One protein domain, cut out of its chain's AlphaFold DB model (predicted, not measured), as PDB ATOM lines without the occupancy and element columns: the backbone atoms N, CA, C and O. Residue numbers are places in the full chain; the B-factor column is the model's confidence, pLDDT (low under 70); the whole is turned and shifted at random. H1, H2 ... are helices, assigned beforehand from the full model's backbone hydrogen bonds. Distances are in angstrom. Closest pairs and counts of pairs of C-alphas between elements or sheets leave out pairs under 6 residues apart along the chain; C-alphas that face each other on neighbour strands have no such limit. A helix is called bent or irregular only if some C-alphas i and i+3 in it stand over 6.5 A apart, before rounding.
ATOM      1  N   GLY A  66     123.138  20.688  96.837       63.53
ATOM      2  CA  GLY A  66     122.035  20.951  97.779       63.53
ATOM      3  C   GLY A  66     120.632  20.634  97.243       63.53
ATOM      4  O   GLY A  66     119.656  20.808  97.961       63.53
ATOM      5  N   GLY A  67     120.511  20.132  96.008       65.88
ATOM      6  CA  GLY A  67     119.226  19.690  95.462       65.88
ATOM      7  C   GLY A  67     118.393  20.817  94.853       65.88
ATOM      8  O   GLY A  67     118.863  21.939  94.687       65.88
ATOM      9  N   PHE A  68     117.154  20.502  94.465       66.56
ATOM     10  CA  PHE A  68     116.277  21.439  93.755       66.56
ATOM     11  C   PHE A  68     116.003  22.717  94.549       66.56
ATOM     12  O   PHE A  68     115.993  23.787  93.955       66.56
ATOM     13  N   ALA A  69     115.871  22.630  95.872       65.88
ATOM     14  CA  ALA A  69     115.608  23.784  96.730       65.88
ATOM     15  C   ALA A  69     116.724  24.844  96.720       65.88
ATOM     16  O   ALA A  69     116.464  26.012  96.978       65.88
ATOM     17  N   ALA A  70     117.956  24.460  96.366       69.81
ATOM     18  CA  ALA A  70     119.079  25.386  96.219       69.81
ATOM     19  C   ALA A  70     119.153  26.039  94.823       69.81
ATOM     20  O   ALA A  70     120.087  26.791  94.542       69.81
ATOM     21  N   SER A  71     118.218  25.730  93.914       71.81
ATOM     22  CA  SER A  71     118.182  26.365  92.596       71.81
ATOM     23  C   SER A  71     117.727  27.823  92.713       71.81
ATOM     24  O   SER A  71     116.677  28.071  93.313       71.81
ATOM     25  N   PRO A  72     118.412  28.770  92.045       68.81
ATOM     26  CA  PRO A  72     117.966  30.161  91.960       68.81
ATOM     27  C   PRO A  72     116.541  30.302  91.411       68.81
ATOM     28  O   PRO A  72     115.831  31.235  91.762       68.81
ATOM     29  N   SER A  73     116.092  29.353  90.583       67.44
ATOM     30  CA  SER A  73     114.741  29.350  90.014       67.44
ATOM     31  C   SER A  73     113.623  29.193  91.049       67.44
ATOM     32  O   SER A  73     112.491  29.534  90.735       67.44
ATOM     33  N   TRP A  74     113.916  28.673  92.248       70.50
ATOM     34  CA  TRP A  74     112.937  28.486  93.328       70.50
ATOM     35  C   TRP A  74     113.091  29.505  94.461       70.50
ATOM     36  O   TRP A  74     112.356  29.459  95.448       70.50
ATOM     37  N   ASP A  75     114.021  30.447  94.327       70.44
ATOM     38  CA  ASP A  75     114.079  31.619  95.187       70.44
ATOM     39  C   ASP A  75     113.048  32.644  94.691       70.44
ATOM     40  O   ASP A  75     113.257  33.350  93.700       70.44
ATOM     41  N   ALA A  76     111.911  32.706  95.391       62.50
ATOM     42  CA  ALA A  76     110.810  33.616  95.078       62.50
ATOM     43  C   ALA A  76     111.228  35.096  95.129       62.50
ATOM     44  O   ALA A  76     110.613  35.928  94.465       62.50
ATOM     45  N   THR A  77     112.288  35.428  95.874       64.06
ATOM     46  CA  THR A  77     112.814  36.797  95.955       64.06
ATOM     47  C   THR A  77     113.798  37.132  94.835       64.06
ATOM     48  O   THR A  77     114.008  38.312  94.555       64.06
ATOM     49  N   ALA A  78     114.368  36.124  94.165       62.53
ATOM     50  CA  ALA A  78     115.429  36.311  93.176       62.53
ATOM     51  C   ALA A  78     115.028  36.028  91.718       62.53
ATOM     52  O   ALA A  78     115.759  36.448  90.821       62.53
ATOM     53  N   SER A  79     113.910  35.343  91.442       66.56
ATOM     54  CA  SER A  79     113.619  34.852  90.083       66.56
ATOM     55  C   SER A  79     112.273  35.300  89.505       66.56
ATOM     56  O   SER A  79     111.313  34.531  89.422       66.56
ATOM     57  N   THR A  80     112.223  36.547  89.028       71.88
ATOM     58  CA  THR A  80     111.083  37.090  88.261       71.88
ATOM     59  C   THR A  80     110.876  36.320  86.950       71.88
ATOM     60  O   THR A  80     109.760  35.916  86.640       71.88
ATOM     61  N   ASP A  81     111.964  35.978  86.255       73.62
ATOM     62  CA  ASP A  81     111.921  35.233  84.990       73.62
ATOM     63  C   ASP A  81     111.307  33.826  85.140       73.62
ATOM     64  O   ASP A  81     110.652  33.324  84.225       73.62
ATOM     65  N   SER A  82     111.501  33.159  86.289       75.06
ATOM     66  CA  SER A  82     110.887  31.840  86.535       75.06
ATOM     67  C   SER A  82     109.401  31.944  86.864       75.06
ATOM     68  O   SER A  82     108.635  31.067  86.460       75.06
ATOM     69  N   ALA A  83     108.985  33.015  87.547       78.62
ATOM     70  CA  ALA A  83     107.575  33.291  87.795       78.62
ATOM     71  C   ALA A  83     106.831  33.561  86.476       78.62
ATOM     72  O   ALA A  83     105.792  32.945  86.219       78.62
ATOM     73  N   ASP A  84     107.416  34.383  85.603       79.38
ATOM     74  CA  ASP A  84     106.863  34.703  84.285       79.38
ATOM     75  C   ASP A  84     106.799  33.455  83.396       79.38
ATOM     76  O   ASP A  84     105.755  33.146  82.824       79.38
ATOM     77  N   ALA A  85     107.865  32.648  83.345       78.06
ATOM     78  CA  ALA A  85     107.856  31.390  82.600       78.06
ATOM     79  C   ALA A  85     106.822  30.383  83.141       78.06
ATOM     80  O   ALA A  85     106.164  29.685  82.362       78.06
ATOM     81  N   CYS A  86     106.643  30.300  84.465       76.62
ATOM     82  CA  CYS A  86     105.602  29.470  85.069       76.62
ATOM     83  C   CYS A  86     104.212  29.911  84.589       76.62
ATOM     84  O   CYS A  86     103.403  29.084  84.167       76.62
ATOM     85  N   HIS A  87     103.945  31.214  84.578       77.12
ATOM     86  CA  HIS A  87     102.658  31.736  84.144       77.12
ATOM     87  C   HIS A  87     102.440  31.583  82.627       77.12
ATOM     88  O   HIS A  87     101.471  30.956  82.189       77.12
ATOM     89  N   ASP A  88     103.366  32.102  81.827       79.06
ATOM     90  CA  ASP A  88     103.182  32.312  80.390       79.06
ATOM     91  C   ASP A  88     103.433  31.059  79.556       79.06
ATOM     92  O   ASP A  88     102.907  30.924  78.450       79.06
ATOM     93  N   ILE A  89     104.225  30.121  80.078       76.38
ATOM     94  CA  ILE A  89     104.531  28.869  79.388       76.38
ATOM     95  C   ILE A  89     103.736  27.736  80.022       76.38
ATOM     96  O   ILE A  89     102.945  27.094  79.330       76.38
ATOM     97  N   VAL A  90     103.907  27.494  81.325       75.31
ATOM     98  CA  VAL A  90     103.333  26.307  81.979       75.31
ATOM     99  C   VAL A  90     101.828  26.457  82.166       75.31
ATOM    100  O   VAL A  90     101.062  25.655  81.631       75.31
ATOM    101  N   LEU A  91     101.381  27.487  82.883       76.44
ATOM    102  CA  LEU A  91      99.963  27.642  83.199       76.44
ATOM    103  C   LEU A  91      99.126  27.971  81.960       76.44
ATOM    104  O   LEU A  91      97.998  27.496  81.858       76.44
ATOM    105  N   ALA A  92      99.664  28.749  81.019       76.31
ATOM    106  CA  ALA A  92      98.933  29.132  79.816       76.31
ATOM    107  C   ALA A  92      98.828  28.013  78.764       76.31
ATOM    108  O   ALA A  92      97.824  27.951  78.058       76.31
ATOM    109  N   ASN A  93      99.836  27.135  78.639       73.31
ATOM    110  CA  ASN A  93      99.882  26.159  77.538       73.31
ATOM    111  C   ASN A  93      99.729  24.701  77.980       73.31
ATOM    112  O   ASN A  93      99.378  23.861  77.152       73.31
ATOM    113  N   LEU A  94     100.020  24.375  79.242       75.56
ATOM    114  CA  LEU A  94     100.074  22.986  79.718       75.56
ATOM    115  C   LEU A  94      98.952  22.637  80.702       75.56
ATOM    116  O   LEU A  94      98.751  21.457  80.993       75.56
ATOM    117  N   VAL A  95      98.214  23.631  81.204       76.19
ATOM    118  CA  VAL A  95      97.135  23.432  82.178       76.19
ATOM    119  C   VAL A  95      95.779  23.745  81.549       76.19
ATOM    120  O   VAL A  95      95.591  24.750  80.869       76.19
ATOM    121  N   TRP A  96      94.814  22.862  81.792       79.25
ATOM    122  CA  TRP A  96      93.428  22.998  81.353       79.25
ATOM    123  C   TRP A  96      92.785  24.260  81.941       79.25
ATOM    124  O   TRP A  96      92.971  24.576  83.120       79.25
ATOM    125  N   ALA A  97      91.967  24.951  81.146       78.88
ATOM    126  CA  ALA A  97      91.246  26.129  81.615       78.88
ATOM    127  C   ALA A  97      90.344  25.786  82.818       78.88
ATOM    128  O   ALA A  97      89.547  24.851  82.762       78.88
ATOM    129  N   GLY A  98      90.471  26.557  83.903       77.38
ATOM    130  CA  GLY A  98      89.679  26.380  85.125       77.38
ATOM    131  C   GLY A  98      90.172  25.289  86.080       77.38
ATOM    132  O   GLY A  98      89.542  25.079  87.115       77.38
ATOM    133  N   ALA A  99      91.284  24.609  85.785       81.81
ATOM    134  CA  ALA A  99      91.883  23.678  86.736       81.81
ATOM    135  C   ALA A  99      92.339  24.417  88.016       81.81
ATOM    136  O   ALA A  99      92.914  25.508  87.913       81.81
ATOM    137  N   PRO A 100      92.125  23.838  89.216       77.62
ATOM    138  CA  PRO A 100      92.697  24.364  90.449       77.62
ATOM    139  C   PRO A 100      94.218  24.465  90.318       77.62
ATOM    140  O   PRO A 100      94.874  23.505  89.912       77.62
ATOM    141  N   ARG A 101      94.773  25.631  90.648       77.25
ATOM    142  CA  ARG A 101      96.204  25.912  90.520       77.25
ATOM    143  C   ARG A 101      96.697  26.721  91.711       77.25
ATOM    144  O   ARG A 101      96.032  27.671  92.117       77.25
ATOM    145  N   SER A 102      97.853  26.333  92.237       80.31
ATOM    146  CA  SER A 102      98.613  27.142  93.190       80.31
ATOM    147  C   SER A 102      99.394  28.213  92.434       80.31
ATOM    148  O   SER A 102      99.804  27.992  91.292       80.31
ATOM    149  N   ASP A 103      99.606  29.367  93.056       80.50
ATOM    150  CA  ASP A 103     100.530  30.367  92.525       80.50
ATOM    151  C   ASP A 103     101.997  29.921  92.670       80.50
ATOM    152  O   ASP A 103     102.327  28.936  93.343       80.50
ATOM    153  N   PHE A 104     102.881  30.631  91.967       80.19
ATOM    154  CA  PHE A 104     104.306  30.317  91.919       80.19
ATOM    155  C   PHE A 104     104.968  30.430  93.300       80.19
ATOM    156  O   PHE A 104     105.761  29.566  93.663       80.19
ATOM    157  N   GLU A 105     104.594  31.432  94.097       80.94
ATOM    158  CA  GLU A 105     105.141  31.652  95.440       80.94
ATOM    159  C   GLU A 105     104.794  30.496  96.387       80.94
ATOM    160  O   GLU A 105     105.675  29.946  97.049       80.94
ATOM    161  N   SER A 106     103.539  30.047  96.374       81.44
ATOM    162  CA  SER A 106     103.074  28.881  97.125       81.44
ATOM    163  C   SER A 106     103.804  27.606  96.699       81.44
ATOM    164  O   SER A 106     104.140  26.768  97.539       81.44
ATOM    165  N   CYS A 107     104.092  27.453  95.400       79.19
ATOM    166  CA  CYS A 107     104.907  26.344  94.900       79.19
ATOM    167  C   CYS A 107     106.346  26.414  95.435       79.19
ATOM    168  O   CYS A 107     106.852  25.405  95.928       79.19
ATOM    169  N   CYS A 108     106.990  27.584  95.383       78.94
ATOM    170  CA  CYS A 108     108.341  27.784  95.914       78.94
ATOM    171  C   CYS A 108     108.411  27.492  97.415       78.94
ATOM    172  O   CYS A 108     109.269  26.727  97.848       78.94
ATOM    173  N   LEU A 109     107.483  28.045  98.203       78.62
ATOM    174  CA  LEU A 109     107.385  27.784  99.640       78.62
ATOM    175  C   LEU A 109     107.280  26.286  99.917       78.62
ATOM    176  O   LEU A 109     108.014  25.756 100.748       78.62
ATOM    177  N   ARG A 110     106.436  25.578  99.160       79.81
ATOM    178  CA  ARG A 110     106.275  24.136  99.332       79.81
ATOM    179  C   ARG A 110     107.546  23.352  99.005       79.81
ATOM    180  O   ARG A 110     107.850  22.379  99.691       79.81
ATOM    181  N   VAL A 111     108.293  23.760  97.978       77.12
ATOM    182  CA  VAL A 111     109.597  23.163  97.648       77.12
ATOM    183  C   VAL A 111     110.591  23.371  98.791       77.12
ATOM    184  O   VAL A 111     111.275  22.420  99.163       77.12
ATOM    185  N   HIS A 112     110.635  24.566  99.387       74.25
ATOM    186  CA  HIS A 112     111.507  24.864 100.530       74.25
ATOM    187  C   HIS A 112     111.126  24.077 101.787       74.25
ATOM    188  O   HIS A 112     112.001  23.522 102.445       74.25
ATOM    189  N   GLU A 113     109.835  23.942 102.095       76.12
ATOM    190  CA  GLU A 113     109.364  23.114 103.217       76.12
ATOM    191  C   GLU A 113     109.783  21.645 103.077       76.12
ATOM    192  O   GLU A 113     110.170  20.996 104.049       76.12
ATOM    193  N   LEU A 114     109.694  21.109 101.858       70.56
ATOM    194  CA  LEU A 114     110.031  19.720 101.558       70.56
ATOM    195  C   LEU A 114     111.538  19.503 101.355       70.56
ATOM    196  O   LEU A 114     111.982  18.358 101.339       70.56
ATOM    197  N   ALA A 115     112.330  20.572 101.238       66.44
ATOM    198  CA  ALA A 115     113.774  20.507 101.031       66.44
ATOM    199  C   ALA A 115     114.510  19.780 102.161       66.44
ATOM    200  O   ALA A 115     115.549  19.178 101.927       66.44
ATOM    201  N   HIS A 116     113.973  19.827 103.381       53.19
ATOM    202  CA  HIS A 116     114.541  19.145 104.545       53.19
ATOM    203  C   HIS A 116     114.170  17.654 104.630       53.19
ATOM    204  O   HIS A 116     114.641  16.965 105.534       53.19
ATOM    205  N   LEU A 117     113.302  17.167 103.734       48.91
ATOM    206  CA  LEU A 117     112.810  15.784 103.700       48.91
ATOM    207  C   LEU A 117     113.460  14.933 102.594       48.91
ATOM    208  O   LEU A 117     113.135  13.750 102.488       48.91
ATOM    209  N   LEU A 118     114.339  15.522 101.775       45.84
ATOM    210  CA  LEU A 118     115.069  14.890 100.667       45.84
ATOM    211  C   LEU A 118     116.580  14.957 100.912       45.84
ATOM    212  O   LEU A 118     117.278  14.042 100.426       45.84
TER     213      LEU A 118
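Overview. This is residues 66 to 118 of the 118 residues of an uncharacterized protein of Candidatus Microthrix parvicella RN1 (UniProt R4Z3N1). Two helices of equal residue count, H1 and H2, spread apart from a loose corner where their first turns come near each other, as an open L. A lead-in with no named element, residues 66 to 79, runs beside H2 to the start of H1, and the link from H1 to H2 folds back in a loop; residues 92 to 98, of which 92 and 93 belong to H1, stick out. The printed part has 53 residues, with two named helices in the order H1, H2 and no named strand; the class is all helix. It is only just compact, close to loose, with a radius of gyration of the C-alphas of 11.9 A, and elongated, spanning 34 by 21 by 15 A.

Along the chain. The printed part begins at Gly 66, with C-alpha at (122.035, 20.951, 97.779), and residues 66 to 79 hold no named element. H1 is residues 80 to 93, 19.0 A from first to last C-alpha, beginning at C-alpha 80 at (111.083, 37.090, 88.261). It is neither bent nor irregular, but only just: C-alphas 88 and 91 are 6.3 A apart. H2 is residues 104 to 117, 20.6 A long, ending at C-alpha 117 at (112.810, 15.784, 103.700). It is only just irregular: C-alphas 113 and 116 are 6.7 A apart.

Arrangement. H1 and H2 are close but not clearly touching, with 2 pairs of C-alphas within 8 A; the closest C-alphas, those of Ala 83 and Phe 104, are 6.0 A apart. Their lines are about perpendicular, at 74 degrees, and their centres are 17.4 A apart. The O i to N i+4 pairs within hydrogen-bond range number 8 of 10 in H1 and 8 of 10 in H2.

Size, cuts and confidence. The two C-alphas farthest apart are those of Gly 66 and Gly 98, 35.2 A. The C-alphas of Gly 66 and Leu 118, the chain's last residue, are 9.7 A apart. The printed part has no cut, and the link from H1 to H2, 10 residues, is short. The mean pLDDT of the printed part is 72.8; residues 66 to 70, 72 to 73, 76 to 79 and 115 to 118 are under 70.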